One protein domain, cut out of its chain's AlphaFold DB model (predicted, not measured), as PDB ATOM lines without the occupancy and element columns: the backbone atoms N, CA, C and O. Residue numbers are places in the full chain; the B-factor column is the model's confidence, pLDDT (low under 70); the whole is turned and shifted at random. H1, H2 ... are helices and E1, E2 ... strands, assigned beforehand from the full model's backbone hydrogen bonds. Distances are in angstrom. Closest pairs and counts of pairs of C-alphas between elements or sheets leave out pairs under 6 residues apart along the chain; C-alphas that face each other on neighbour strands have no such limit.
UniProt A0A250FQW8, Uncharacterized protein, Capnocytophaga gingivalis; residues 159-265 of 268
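This is residues 159 to 265 of the 268 residues of an uncharacterized protein of Capnocytophaga gingivalis (UniProt A0A250FQW8). A twisted sheet of four strands, E1 to E4, has one helix over each face, H1 on one and H2 on the other, and the hairpin E5 and E6 reaches away from the sheet as a narrow arm that adds to the length. Between H1 and E1 a long loop swings out, and its residues 175 to 180 stick out free. The printed part has 107 residues, with two named helices and six named strands in the order H1 E1 E2 E3 E4 E5 E6 H2; the class is mixed. The larger sheet has the order E1 - E2 - E3 - E4 and the smaller E5 - E6, both antiparallel. The whole is only just compact, close to loose, with a radius of gyration of the C-alphas of 15.6 A and spans of 49 by 37 by 21 A.

E1, residues 184 to 189, E2, residues 200 to 205, E3, residues 215 to 222, and E4, residues 228 to 235, form a meander, each strand the antiparallel neighbour of the one before; E1 and E4 are its edge strands. In the hairpin E1 and E2, N 187 and O 202 are 2.8 A apart, within hydrogen-bond range; so are N 203 and O 219, 2.9 A, in the hairpin E2 and E3, and N 218 and O 232, 2.7 A, in the hairpin E3 and E4. H1, residues 159 to 169, is on this sheet at a height of 10.1 A, over E2 and only just over E3, on which 3 of its C-alphas fall; it runs slantwise to the strands, at 45 degrees to E2 on the local plane. H2, residues 256 to 264, is on the opposite face at a height of 9.3 A; its closest C-alphas to E4 are those of Ala 262 and Val 229, 5.8 A. E4 runs on into E5, residues 237 to 241, at 57 degrees. E5 and E6, residues 247 to 251, form a hairpin, with N 238 and O 250 at 2.8 A. In H1 and H2 every O i to N i+4 pair is within hydrogen-bond range.

H1 begins at C-alpha 159 (119.249, 81.303, 125.982) and is 14.9 A long. E3 is 23.3 A long and E4 20.2 A. H2 ends at C-alpha 264 (135.825, 73.430, 142.335).

The C-alphas of Glu 160 and Lys 244, the two farthest apart, are 50.0 A apart. The printed part has no cut. The link from H1 to E1, 14 residues, is long. The mean pLDDT of the printed part is 71.9; among the residues under 70 are 172 to 197 and 207 to 213.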
ATOM      1  N   GLU A 159     119.765  79.949 126.169       74.38
ATOM      2  CA  GLU A 159     119.249  81.303 125.982       74.38
ATOM      3  C   GLU A 159     119.614  82.213 127.165       74.38
ATOM      4  O   GLU A 159     119.986  83.372 126.976       74.38
ATOM      5  N   GLU A 160     119.602  81.679 128.392       81.44
ATOM      6  CA  GLU A 160     120.015  82.428 129.582       81.44
ATOM      7  C   GLU A 160     121.517  82.733 129.584       81.44
ATOM      8  O   GLU A 160     121.932  83.818 129.994       81.44
ATOM      9  N   ILE A 161     122.347  81.805 129.100       82.88
ATOM     10  CA  ILE A 161     123.791  82.023 128.958       82.88
ATOM     11  C   ILE A 161     124.077  83.032 127.847       82.88
ATOM     12  O   ILE A 161     124.964  83.869 128.000       82.88
ATOM     13  N   ILE A 162     123.315  83.000 126.752       76.88
ATOM     14  CA  ILE A 162     123.424  83.986 125.670       76.88
ATOM     15  C   ILE A 162     123.079  85.384 126.192       76.88
ATOM     16  O   ILE A 162     123.856  86.318 125.983       76.88
ATOM     17  N   ALA A 163     121.972  85.519 126.926       81.62
ATOM     18  CA  ALA A 163     121.576  86.777 127.550       81.62
ATOM     19  C   ALA A 163     122.652  87.298 128.517       81.62
ATOM     20  O   ALA A 163     123.046  88.460 128.426       81.62
ATOM     21  N   LEU A 164     123.198  86.424 129.370       85.06
ATOM     22  CA  LEU A 164     124.291  86.759 130.286       85.06
ATOM     23  C   LEU A 164     125.540  87.250 129.542       85.06
ATOM     24  O   LEU A 164     126.168  88.221 129.964       85.06
ATOM     25  N   CYS A 165     125.911  86.590 128.440       82.56
ATOM     26  CA  CYS A 165     127.058  86.992 127.627       82.56
ATOM     27  C   CYS A 165     126.844  88.362 126.972       82.56
ATOM     28  O   CYS A 165     127.763  89.188 126.957       82.56
ATOM     29  N   ARG A 166     125.626  88.623 126.481       81.62
ATOM     30  CA  ARG A 166     125.246  89.909 125.888       81.62
ATOM     31  C   ARG A 166     125.295  91.020 126.936       81.62
ATOM     32  O   ARG A 166     125.884  92.063 126.680       81.62
ATOM     33  N   GLU A 167     124.743  90.775 128.122       86.38
ATOM     34  CA  GLU A 167     124.667  91.750 129.214       86.38
ATOM     35  C   GLU A 167     126.036  92.056 129.835       86.38
ATOM     36  O   GLU A 167     126.417  93.218 129.953       86.38
ATOM     37  N   LYS A 168     126.796  91.026 130.230       87.69
ATOM     38  CA  LYS A 168     128.039  91.212 130.999       87.69
ATOM     39  C   LYS A 168     129.272  91.449 130.146       87.69
ATOM     40  O   LYS A 168     130.210  92.096 130.604       87.69
ATOM     41  N   PHE A 169     129.307  90.881 128.944       82.25
ATOM     42  CA  PHE A 169     130.512  90.870 128.115       82.25
ATOM     43  C   PHE A 169     130.320  91.577 126.778       82.25
ATOM     44  O   PHE A 169     131.276  91.665 126.011       82.25
ATOM     45  N   ASN A 170     129.116  92.094 126.499       78.88
ATOM     46  CA  ASN A 170     128.767  92.695 125.213       78.88
ATOM     47  C   ASN A 170     129.050  91.739 124.035       78.88
ATOM     48  O   ASN A 170     129.483  92.149 122.954       78.88
ATOM     49  N   VAL A 171     128.846  90.436 124.273       73.25
ATOM     50  CA  VAL A 171     129.028  89.368 123.287       73.25
ATOM     51  C   VAL A 171     127.671  88.791 122.931       73.25
ATOM     52  O   VAL A 171     127.011  88.168 123.758       73.25
ATOM     53  N   ASP A 172     127.276  88.969 121.675       69.38
ATOM     54  CA  ASP A 172     126.057  88.373 121.150       69.38
ATOM     55  C   ASP A 172     126.358  87.027 120.481       69.38
ATOM     56  O   ASP A 172     127.049  86.968 119.461       69.38
ATOM     57  N   LEU A 173     125.845  85.946 121.070       65.31
ATOM     58  CA  LEU A 173     125.984  84.588 120.538       65.31
ATOM     59  C   LEU A 173     124.862  84.224 119.546       65.31
ATOM     60  O   LEU A 173     124.974  83.222 118.843       65.31
ATOM     61  N   GLU A 174     123.789  85.016 119.479       55.78
ATOM     62  CA  GLU A 174     122.541  84.699 118.770       55.78
ATOM     63  C   GLU A 174     122.500  85.202 117.315       55.78
ATOM     64  O   GLU A 174     121.554  84.914 116.574       55.78
ATOM     65  N   TYR A 175     123.534  85.906 116.845       42.66
ATOM     66  CA  TYR A 175     123.524  86.475 115.498       42.66
ATOM     67  C   TYR A 175     123.982  85.509 114.396       42.66
ATOM     68  O   TYR A 175     125.161  85.203 114.200       42.66
ATOM     69  N   LYS A 176     122.981  85.108 113.603       42.19
ATOM     70  CA  LYS A 176     123.078  84.581 112.238       42.19
ATOM     71  C   LYS A 176     123.829  85.596 111.353       42.19
ATOM     72  O   LYS A 176     123.371  86.719 111.189       42.19
ATOM     73  N   VAL A 177     124.935  85.157 110.746       30.61
ATOM     74  CA  VAL A 177     125.906  85.929 109.931       30.61
ATOM     75  C   VAL A 177     126.777  86.896 110.745       30.61
ATOM     76  O   VAL A 177     126.435  88.062 110.917       30.61
ATOM     77  N   PRO A 178     127.959  86.461 111.202       34.78
ATOM     78  CA  PRO A 178     128.897  87.363 111.845       34.78
ATOM     79  C   PRO A 178     129.793  88.018 110.796       34.78
ATOM     80  O   PRO A 178     130.253  87.377 109.851       34.78
ATOM     81  N   VAL A 179     130.120  89.282 111.041       36.28
ATOM     82  CA  VAL A 179     131.181  90.021 110.339       36.28
ATOM     83  C   VAL A 179     132.558  89.359 110.539       36.28
ATOM     84  O   VAL A 179     133.463  89.596 109.752       36.28
ATOM     85  N   ASN A 180     132.712  88.445 111.501       38.59
ATOM     86  CA  ASN A 180     133.711  87.375 111.449       38.59
ATOM     87  C   ASN A 180     133.428  86.372 112.584       38.59
ATOM     88  O   ASN A 180     133.798  86.636 113.725       38.59
ATOM     89  N   PRO A 181     132.814  85.193 112.341       40.00
ATOM     90  CA  PRO A 181     132.630  84.194 113.399       40.00
ATOM     91  C   PRO A 181     133.980  83.737 113.971       40.00
ATOM     92  O   PRO A 181     134.035  83.080 115.000       40.00
ATOM     93  N   SER A 182     135.083  84.035 113.269       45.28
ATOM     94  CA  SER A 182     136.474  83.572 113.454       45.28
ATOM     95  C   SER A 182     137.061  83.924 114.794       45.28
ATOM     96  O   SER A 182     138.044  83.317 115.198       45.28
ATOM     97  N   GLU A 183     136.447  84.886 115.460       57.00
ATOM     98  CA  GLU A 183     137.007  85.546 116.621       57.00
ATOM     99  C   GLU A 183     136.271  85.197 117.907       57.00
ATOM    100  O   GLU A 183     136.734  85.605 118.963       57.00
ATOM    101  N   ILE A 184     135.172  84.432 117.843       61.88
ATOM    102  CA  ILE A 184     134.417  83.979 119.014       61.88
ATOM    103  C   ILE A 184     134.381  82.449 119.019       61.88
ATOM    104  O   ILE A 184     133.955  81.802 118.062       61.88
ATOM    105  N   GLU A 185     134.825  81.871 120.124       68.81
ATOM    106  CA  GLU A 185     134.797  80.448 120.418       68.81
ATOM    107  C   GLU A 185     133.926  80.231 121.654       68.81
ATOM    108  O   GLU A 185     134.186  80.793 122.714       68.81
ATOM    109  N   PHE A 186     132.882  79.418 121.518       68.19
ATOM    110  CA  PHE A 186     131.978  79.078 122.609       68.19
ATOM    111  C   PHE A 186     131.886  77.560 122.743       68.19
ATOM    112  O   PHE A 186     131.645  76.859 121.758       68.19
ATOM    113  N   LYS A 187     132.087  77.051 123.958       69.25
ATOM    114  CA  LYS A 187     132.069  75.626 124.288       69.25
ATOM    115  C   LYS A 187     131.190  75.367 125.499       69.25
ATOM    116  O   LYS A 187     131.142  76.157 126.433       69.25
ATOM    117  N   ARG A 188     130.542  74.210 125.502       67.56
ATOM    118  CA  ARG A 188     129.909  73.605 126.676       67.56
ATOM    119  C   ARG A 188     130.779  72.432 127.087       67.56
ATOM    120  O   ARG A 188     131.072  71.609 126.228       67.56
ATOM    121  N   MET A 189     131.210  72.366 128.340       68.00
ATOM    122  CA  MET A 189     132.132  71.341 128.825       68.00
ATOM    123  C   MET A 189     131.485  70.395 129.830       68.00
ATOM    124  O   MET A 189     130.843  70.825 130.790       68.00
ATOM    125  N   ILE A 190     131.729  69.100 129.610       64.44
ATOM    126  CA  ILE A 190     131.364  67.989 130.492       64.44
ATOM    127  C   ILE A 190     132.621  67.141 130.702       64.44
ATOM    128  O   ILE A 190     133.129  66.515 129.769       64.44
ATOM    129  N   TYR A 191     133.113  67.074 131.937       63.56
ATOM    130  CA  TYR A 191     134.281  66.262 132.270       63.56
ATOM    131  C   TYR A 191     133.869  64.800 132.494       63.56
ATOM    132  O   TYR A 191     133.539  64.402 133.603       63.56
ATOM    133  N   LYS A 192     133.899  63.969 131.441       59.97
ATOM    134  CA  LYS A 192     133.432  62.560 131.489       59.97
ATOM    135  C   LYS A 192     134.109  61.693 132.561       59.97
ATOM    136  O   LYS A 192     133.481  60.795 133.104       59.97
ATOM    137  N   GLN A 193     135.381  61.951 132.859       54.84
ATOM    138  CA  GLN A 193     136.140  61.232 133.899       54.84
ATOM    139  C   GLN A 193     135.736  61.652 135.324       54.84
ATOM    140  O   GLN A 193     136.183  61.067 136.306       54.84
ATOM    141  N   HIS A 194     134.901  62.681 135.421       60.03
ATOM    142  CA  HIS A 194     134.599  63.444 136.613       60.03
ATOM    143  C   HIS A 194     133.128  63.915 136.561       60.03
ATOM    144  O   HIS A 194     132.872  65.117 136.530       60.03
ATOM    145  N   PRO A 195     132.147  62.991 136.512       61.69
ATOM    146  CA  PRO A 195     130.732  63.333 136.323       61.69
ATOM    147  C   PRO A 195     130.163  64.212 137.448       61.69
ATOM    148  O   PRO A 195     129.235  64.979 137.207       61.69
ATOM    149  N   ASP A 196     130.758  64.147 138.641       67.00
ATOM    150  CA  ASP A 196     130.389  64.968 139.801       67.00
ATOM    151  C   ASP A 196     130.912  66.414 139.715       67.00
ATOM    152  O   ASP A 196     130.611  67.245 140.575       67.00
ATOM    153  N   PHE A 197     131.735  66.733 138.711       68.50
ATOM    154  CA  PHE A 197     132.307  68.066 138.576       68.50
ATOM    155  C   PHE A 197     131.312  69.016 137.914       68.50
ATOM    156  O   PHE A 197     130.571  68.616 137.012       68.50
ATOM    157  N   PRO A 198     131.316  70.303 138.311       71.19
ATOM    158  CA  PRO A 198     130.410  71.271 137.725       71.19
ATOM    159  C   PRO A 198     130.605  71.373 136.215       71.19
ATOM    160  O   PRO A 198     131.709  71.622 135.727       71.19
ATOM    161  N   LYS A 199     129.502  71.209 135.488       80.69
ATOM    162  CA  LYS A 199     129.412  71.510 134.061       80.69
ATOM    163  C   LYS A 199     129.663  73.005 133.860       80.69
ATOM    164  O   LYS A 199     129.406  73.816 134.757       80.69
ATOM    165  N   ALA A 200     130.194  73.380 132.704       81.31
ATOM    166  CA  ALA A 200     130.581  74.764 132.462       81.31
ATOM    167  C   ALA A 200     130.371  75.196 131.015       81.31
ATOM    168  O   ALA A 200     130.416  74.391 130.086       81.31
ATOM    169  N   TYR A 201     130.207  76.498 130.836       80.31
ATOM    170  CA  TYR A 201     130.258  77.180 129.556       80.31
ATOM    171  C   TYR A 201     131.574  77.935 129.475       80.31
ATOM    172  O   TYR A 201     131.964  78.632 130.410       80.31
ATOM    173  N   ILE A 202     132.258  77.801 128.351       77.75
ATOM    174  CA  ILE A 202     133.505  78.484 128.068       77.75
ATOM    175  C   ILE A 202     133.271  79.405 126.893       77.75
ATOM    176  O   ILE A 202     132.849  78.970 125.826       77.75
ATOM    177  N   LEU A 203     133.591  80.672 127.086       79.38
ATOM    178  CA  LEU A 203     133.534  81.682 126.054       79.38
ATOM    179  C   LEU A 203     134.931  82.257 125.866       79.38
ATOM    180  O   LEU A 203     135.604  82.609 126.831       79.38
ATOM    181  N   SER A 204     135.370  82.384 124.623       77.75
ATOM    182  CA  SER A 204     136.645  82.996 124.314       77.75
ATOM    183  C   SER A 204     136.562  83.868 123.075       77.75
ATOM    184  O   SER A 204     136.070  83.424 122.044       77.75
ATOM    185  N   PHE A 205     137.022  85.114 123.167       75.31
ATOM    186  CA  PHE A 205     136.881  86.084 122.084       75.31
ATOM    187  C   PHE A 205     137.963  87.160 122.090       75.31
ATOM    188  O   PHE A 205     138.534  87.472 123.135       75.31
ATOM    189  N   SER A 206     138.240  87.737 120.923       73.12
ATOM    190  CA  SER A 206     139.085  88.931 120.809       73.12
ATOM    191  C   SER A 206     138.367  90.130 121.435       73.12
ATOM    192  O   SER A 206     137.225  90.429 121.080       73.12
ATOM    193  N   SER A 207     139.007  90.817 122.384       62.81
ATOM    194  CA  SER A 207     138.420  92.017 122.993       62.81
ATOM    195  C   SER A 207     138.418  93.163 121.980       62.81
ATOM    196  O   SER A 207     139.467  93.505 121.446       62.81
ATOM    197  N   LYS A 208     137.258  93.790 121.742       59.00
ATOM    198  CA  LYS A 208     137.152  94.989 120.887       59.00
ATOM    199  C   LYS A 208     137.886  96.203 121.470       59.00
ATOM    200  O   LYS A 208     138.162  97.152 120.742       59.00
ATOM    201  N   GLU A 209     138.145  96.196 122.775       53.78
ATOM    202  CA  GLU A 209     138.695  97.341 123.506       53.78
ATOM    203  C   GLU A 209     140.221  97.444 123.400       53.78
ATOM    204  O   GLU A 209     140.774  98.519 123.627       53.78
ATOM    205  N   GLU A 210     140.918  96.378 122.997       51.19
ATOM    206  CA  GLU A 210     142.380  96.372 122.953       51.19
ATOM    207  C   GLU A 210     142.886  96.290 121.512       51.19
ATOM    208  O   GLU A 210     142.778  95.267 120.846       51.19
ATOM    209  N   LYS A 211     143.496  97.386 121.045       47.41
ATOM    210  CA  LYS A 211     144.168  97.526 119.736       47.41
ATOM    211  C   LYS A 211     145.404  96.621 119.559       47.41
ATOM    212  O   LYS A 211     146.153  96.795 118.604       47.41
ATOM    213  N   GLU A 212     145.656  95.698 120.485       52.72
ATOM    214  CA  GLU A 212     146.712  94.694 120.376       52.72
ATOM    215  C   GLU A 212     146.105  93.404 119.810       52.72
ATOM    216  O   GLU A 212     145.526  92.602 120.539       52.72
ATOM    217  N   ASP A 213     146.276  93.191 118.501       63.19
ATOM    218  CA  ASP A 213     145.726  92.085 117.687       63.19
ATOM    219  C   ASP A 213     146.028  90.649 118.186       63.19
ATOM    220  O   ASP A 213     145.614  89.660 117.571       63.19
ATOM    221  N   ASN A 214     146.759  90.490 119.294       73.62
ATOM    222  CA  ASN A 214     147.249  89.207 119.788       73.62
ATOM    223  C   ASN A 214     146.736  88.829 121.185       73.62
ATOM    224  O   ASN A 214     147.348  87.975 121.822       73.62
ATOM    225  N   LYS A 215     145.632  89.403 121.681       78.44
ATOM    226  CA  LYS A 215     145.002  88.962 122.941       78.44
ATOM    227  C   LYS A 215     143.602  88.394 122.741       78.44
ATOM    228  O   LYS A 215     142.860  88.790 121.848       78.44
ATOM    229  N   LYS A 216     143.240  87.451 123.607       79.62
ATOM    230  CA  LYS A 216     141.949  86.765 123.642       79.62
ATOM    231  C   LYS A 216     141.463  86.723 125.086       79.62
ATOM    232  O   LYS A 216     142.210  86.337 125.984       79.62
ATOM    233  N   ARG A 217     140.221  87.125 125.328       84.56
ATOM    234  CA  ARG A 217     139.562  86.955 126.626       84.56
ATOM    235  C   ARG A 217     139.030  85.529 126.721       84.56
ATOM    236  O   ARG A 217     138.605  84.962 125.716       84.56
ATOM    237  N   PHE A 218     139.082  84.935 127.901       86.06
ATOM    238  CA  PHE A 218     138.608  83.590 128.195       86.06
ATOM    239  C   PHE A 218     137.773  83.634 129.465       86.06
ATOM    240  O   PHE A 218     138.229  84.109 130.504       86.06
ATOM    241  N   ILE A 219     136.551  83.138 129.368       86.56
ATOM    242  CA  ILE A 219     135.532  83.228 130.399       86.56
ATOM    243  C   ILE A 219     134.999  81.827 130.653       86.56
ATOM    244  O   ILE A 219     134.674  81.111 129.707       86.56
ATOM    245  N   VAL A 220     134.895  81.446 131.923       87.50
ATOM    246  CA  VAL A 220     134.290  80.184 132.356       87.50
ATOM    247  C   VAL A 220     133.102  80.501 133.251       87.50
ATOM    248  O   VAL A 220     133.248  81.158 134.283       87.50
ATOM    249  N   ILE A 221     131.931  80.018 132.851       87.88
ATOM    250  CA  ILE A 221     130.653  80.204 133.534       87.88
ATOM    251  C   ILE A 221     130.187  78.837 134.026       87.88
ATOM    252  O   ILE A 221     130.087  77.893 133.244       87.88
ATOM    253  N   LYS A 222     129.899  78.716 135.316       89.50
ATOM    254  CA  LYS A 222     129.442  77.471 135.933       89.50
ATOM    255  C   LYS A 222     127.962  77.223 135.629       89.50
ATOM    256  O   LYS A 222     127.131  78.111 135.818       89.50
ATOM    257  N   ASP A 223     127.631  76.007 135.199       86.25
ATOM    258  CA  ASP A 223     126.245  75.580 134.989       86.25
ATOM    259  C   ASP A 223     125.443  75.579 136.306       86.25
ATOM    260  O   ASP A 223     126.002  75.452 137.401       86.25
ATOM    261  N   GLY A 224     124.134  75.800 136.206       86.12
ATOM    262  CA  GLY A 224     123.162  75.890 137.298       86.12
ATOM    263  C   GLY A 224     123.228  77.198 138.086       86.12
ATOM    264  O   GLY A 224     122.205  77.784 138.426       86.12
ATOM    265  N   THR A 225     124.439  77.691 138.355       89.50
ATOM    266  CA  THR A 225     124.666  78.910 139.156       89.50
ATOM    267  C   THR A 225     124.870  80.167 138.319       89.50
ATOM    268  O   THR A 225     124.668  81.267 138.828       89.50
ATOM    269  N   LYS A 226     125.287  80.025 137.052       90.75
ATOM    270  CA  LYS A 226     125.668  81.137 136.163       90.75
ATOM    271  C   LYS A 226     126.810  82.005 136.720       90.75
ATOM    272  O   LYS A 226     127.026  83.132 136.266       90.75
ATOM    273  N   GLU A 227     127.555  81.495 137.701       91.25
ATOM    274  CA  GLU A 227     128.702  82.183 138.287       91.25
ATOM    275  C   GLU A 227     129.874  82.194 137.299       91.25
ATOM    276  O   GLU A 227     130.229  81.164 136.724       91.25
ATOM    277  N   VAL A 228     130.502  83.356 137.127       91.75
ATOM    278  CA  VAL A 228     131.742  83.491 136.356       91.75
ATOM    279  C   VAL A 228     132.904  83.114 137.270       91.75
ATOM    280  O   VAL A 228     133.314  83.901 138.123       91.75
ATOM    281  N   VAL A 229     133.426  81.902 137.101       89.62
ATOM    282  CA  VAL A 229     134.516  81.359 137.932       89.62
ATOM    283  C   VAL A 229     135.899  81.694 137.376       89.62
ATOM    284  O   VAL A 229     136.904  81.581 138.077       89.62
ATOM    285  N   MET A 230     135.966  82.118 136.114       90.75
ATOM    286  CA  MET A 230     137.197  82.569 135.478       90.75
ATOM    287  C   MET A 230     136.894  83.643 134.440       90.75
ATOM    288  O   MET A 230     135.974  83.489 133.642       90.75
ATOM    289  N   ASP A 231     137.709  84.691 134.442       91.50
ATOM    290  CA  ASP A 231     137.745  85.742 133.431       91.50
ATOM    291  C   ASP A 231     139.208  86.175 133.284       91.50
ATOM    292  O   ASP A 231     139.780  86.793 134.184       91.50
ATOM    293  N   LYS A 232     139.860  85.725 132.210       88.38
ATOM    294  CA  LYS A 232     141.287  85.947 131.961       88.38
ATOM    295  C   LYS A 232     141.496  86.530 130.576       88.38
ATOM    296  O   LYS A 232     140.873  86.099 129.611       88.38
ATOM    297  N   LEU A 233     142.446  87.447 130.467       86.50
ATOM    298  CA  LEU A 233     142.987  87.896 129.192       86.50
ATOM    299  C   LEU A 233     144.306  87.159 128.945       86.50
ATOM    300  O   LEU A 233     145.211  87.224 129.776       86.50
ATOM    301  N   ILE A 234     144.400  86.428 127.837       81.62
ATOM    302  CA  ILE A 234     145.587  85.655 127.457       81.62
ATOM    303  C   ILE A 234     146.090  86.102 126.088       81.62
ATOM    304  O   ILE A 234     145.310  86.551 125.247       81.62
ATOM    305  N   ASN A 235     147.389  85.955 125.838       81.62
ATOM    306  CA  ASN A 235     147.916  86.111 124.484       81.62
ATOM    307  C   ASN A 235     147.305  85.026 123.602       81.62
ATOM    308  O   ASN A 235     147.212  83.893 124.040       81.62
ATOM    309  N   ARG A 236     146.892  85.338 122.375       70.50
ATOM    310  CA  ARG A 236     146.304  84.376 121.433       70.50
ATOM    311  C   ARG A 236     147.327  83.343 120.971       70.50
ATOM    312  O   ARG A 236     146.946  82.232 120.612       70.50
ATOM    313  N   ARG A 237     148.605  83.716 120.956       72.56
ATOM    314  CA  ARG A 237     149.717  82.888 120.498       72.56
ATOM    315  C   ARG A 237     150.703  82.646 121.630       72.56
ATOM    316  O   ARG A 237     151.094  83.590 122.315       72.56
ATOM    317  N   ILE A 238     151.106  81.394 121.791       70.56
ATOM    318  CA  ILE A 238     152.217  80.990 122.647       70.56
ATOM    319  C   ILE A 238     153.387  80.672 121.729       70.56
ATOM    320  O   ILE A 238     153.281  79.822 120.849       70.56
ATOM    321  N   GLU A 239     154.495  81.369 121.940       77.44
ATOM    322  CA  GLU A 239     155.748  81.132 121.238       77.44
ATOM    323  C   GLU A 239     156.652  80.288 122.132       77.44
ATOM    324  O   GLU A 239     156.995  80.687 123.245       77.44
ATOM    325  N   THR A 240     157.009  79.096 121.663       72.94
ATOM    326  CA  THR A 240     157.902  78.177 122.377       72.94
ATOM    327  C   THR A 240     159.113  77.842 121.513       72.94
ATOM    328  O   THR A 240     158.960  77.682 120.302       72.94
ATOM    329  N   PRO A 241     160.324  77.737 122.087       71.19
ATOM    330  CA  PRO A 241     161.490  77.284 121.336       71.19
ATOM    331  C   PRO A 241     161.295  75.846 120.831       71.19
ATOM    332  O   PRO A 241     160.941  74.965 121.612       71.19
ATOM    333  N   ASP A 242     161.568  75.603 119.550       75.06
ATOM    334  CA  ASP A 242     161.494  74.288 118.891       75.06
ATOM    335  C   ASP A 242     162.833  73.927 118.225       75.06
ATOM    336  O   ASP A 242     162.942  73.694 117.024       75.06
ATOM    337  N   GLY A 243     163.907  73.950 119.017       73.62
ATOM    338  CA  GLY A 243     165.284  73.760 118.552       73.62
ATOM    339  C   GLY A 243     166.133  75.019 118.721       73.62
ATOM    340  O   GLY A 243     165.743  75.950 119.422       73.62
ATOM    341  N   LYS A 244     167.331  75.037 118.117       69.75
ATOM    342  CA  LYS A 244     168.288  76.142 118.308       69.75
ATOM    343  C   LYS A 244     167.829  77.469 117.690       69.75
ATOM    344  O   LYS A 244     168.144  78.498 118.269       69.75
ATOM    345  N   ASP A 245     167.053  77.432 116.601       70.62
ATOM    346  CA  ASP A 245     166.691  78.627 115.813       70.62
ATOM    347  C   ASP A 245     165.215  78.663 115.349       70.62
ATOM    348  O   ASP A 245     164.848  79.472 114.498       70.62
ATOM    349  N   LEU A 246     164.356  77.778 115.864       53.00
ATOM    350  CA  LEU A 246     162.944  77.698 115.466       53.00
ATOM    351  C   LEU A 246     162.035  78.057 116.641       53.00
ATOM    352  O   LEU A 246     162.283  77.660 117.779       53.00
ATOM    353  N   ILE A 247     160.962  78.792 116.350       71.62
ATOM    354  CA  ILE A 247     159.898  79.123 117.300       71.62
ATOM    355  C   ILE A 247     158.620  78.440 116.821       71.62
ATOM    356  O   ILE A 247     158.158  78.672 115.702       71.62
ATOM    357  N   LYS A 248     158.026  77.620 117.685       69.75
ATOM    358  CA  LYS A 248     156.695  77.058 117.491       69.75
ATOM    359  C   LYS A 248     155.661  78.026 118.044       69.75
ATOM    360  O   LYS A 248     155.684  78.363 119.227       69.75
ATOM    361  N   VAL A 249     154.751  78.448 117.174       65.12
ATOM    362  CA  VAL A 249     153.627  79.317 117.516       65.12
ATOM    363  C   VAL A 249     152.371  78.458 117.631       65.12
ATOM    364  O   VAL A 249     151.878  77.946 116.627       65.12
ATOM    365  N   GLU A 250     151.860  78.289 118.845       63.84
ATOM    366  CA  GLU A 250     150.613  77.569 119.119       63.84
ATOM    367  C   GLU A 250     149.499  78.539 119.512       63.84
ATOM    368  O   GLU A 250     149.760  79.637 120.004       63.84
ATOM    369  N   GLU A 251     148.241  78.145 119.308       66.00
ATOM    370  CA  GLU A 251     147.124  78.887 119.892       66.00
ATOM    371  C   GLU A 251     147.127  78.705 121.408       66.00
ATOM    372  O   GLU A 251     147.220  77.587 121.920       66.00
ATOM    373  N   ALA A 252     147.018  79.811 122.135       67.56
ATOM    374  CA  ALA A 252     146.932  79.747 123.575       67.56
ATOM    375  C   ALA A 252     145.598  79.158 124.018       67.56
ATOM    376  O   ALA A 252     144.524  79.529 123.534       67.56
ATOM    377  N   TYR A 253     145.686  78.284 125.007       71.50
ATOM    378  CA  TYR A 253     144.550  77.663 125.655       71.50
ATOM    379  C   TYR A 253     144.745  77.715 127.168       71.50
ATOM    380  O   TYR A 253     145.866  77.827 127.667       71.50
ATOM    381  N   ILE A 254     143.641  77.629 127.903       72.38
ATOM    382  CA  ILE A 254     143.691  77.414 129.346       72.38
ATOM    383  C   ILE A 254     143.640  75.905 129.587       72.38
ATOM    384  O   ILE A 254     142.697  75.269 129.114       72.38
ATOM    385  N   PRO A 255     144.618  75.312 130.296       75.94
ATOM    386  CA  PRO A 255     144.603  73.883 130.573       75.94
ATOM    387  C   PRO A 255     143.365  73.472 131.372       75.94
ATOM    388  O   PRO A 255     143.002  74.136 132.345       75.94
ATOM    389  N   ASP A 256     142.791  72.313 131.049       71.38
ATOM    390  CA  ASP A 256     141.620  71.765 131.747       71.38
ATOM    391  C   ASP A 256     141.806  71.707 133.262       71.38
ATOM    392  O   ASP A 256     140.891  72.022 134.014       71.38
ATOM    393  N   LYS A 257     143.016  71.388 133.732       76.00
ATOM    394  CA  LYS A 257     143.347  71.364 135.162       76.00
ATOM    395  C   LYS A 257     143.092  72.711 135.854       76.00
ATOM    396  O   LYS A 257     142.673  72.726 137.010       76.00
ATOM    397  N   GLU A 258     143.348  73.831 135.179       81.00
ATOM    398  CA  GLU A 258     143.063  75.163 135.725       81.00
ATOM    399  C   GLU A 258     141.565  75.456 135.752       81.00
ATOM    400  O   GLU A 258     141.069  75.991 136.743       81.00
ATOM    401  N   ILE A 259     140.850  75.081 134.691       79.31
ATOM    402  CA  ILE A 259     139.398  75.259 134.577       79.31
ATOM    403  C   ILE A 259     138.692  74.440 135.661       79.31
ATOM    404  O   ILE A 259     137.894  74.974 136.427       79.31
ATOM    405  N   ILE A 260     139.068  73.168 135.800       77.25
ATOM    406  CA  ILE A 260     138.596  72.259 136.842       77.25
ATOM    407  C   ILE A 260     138.846  72.849 138.234       77.25
ATOM    408  O   ILE A 260     137.939  72.888 139.067       77.25
ATOM    409  N   LYS A 261     140.061  73.345 138.496       83.38
ATOM    410  CA  LYS A 261     140.394  73.962 139.784       83.38
ATOM    411  C   LYS A 261     139.511  75.180 140.071       83.38
ATOM    412  O   LYS A 261     139.080  75.336 141.209       83.38
ATOM    413  N   ALA A 262     139.241  76.015 139.068       84.62
ATOM    414  CA  ALA A 262     138.362  77.175 139.208       84.62
ATOM    415  C   ALA A 262     136.907  76.769 139.487       84.62
ATOM    416  O   ALA A 262     136.270  77.354 140.354       84.62
ATOM    417  N   LEU A 263     136.401  75.727 138.821       80.56
ATOM    418  CA  LEU A 263     135.038  75.220 139.021       80.56
ATOM    419  C   LEU A 263     134.814  74.620 140.417       80.56
ATOM    420  O   LEU A 263     133.711  74.716 140.961       80.56
ATOM    421  N   LEU A 264     135.854  74.006 140.990       80.81
ATOM    422  CA  LEU A 264     135.825  73.430 142.335       80.81
ATOM    423  C   LEU A 264     136.015  74.459 143.454       80.81
ATOM    424  O   LEU A 264     135.626  74.198 144.594       80.81
ATOM    425  N   PHE A 265     136.637  75.602 143.166       76.81
ATOM    426  CA  PHE A 265     136.865  76.625 144.179       76.81
ATOM    427  C   PHE A 265     135.561  77.376 144.457       76.81
ATOM    428  O   PHE A 265     135.192  78.316 143.762       76.81
TER     429      PHE A 265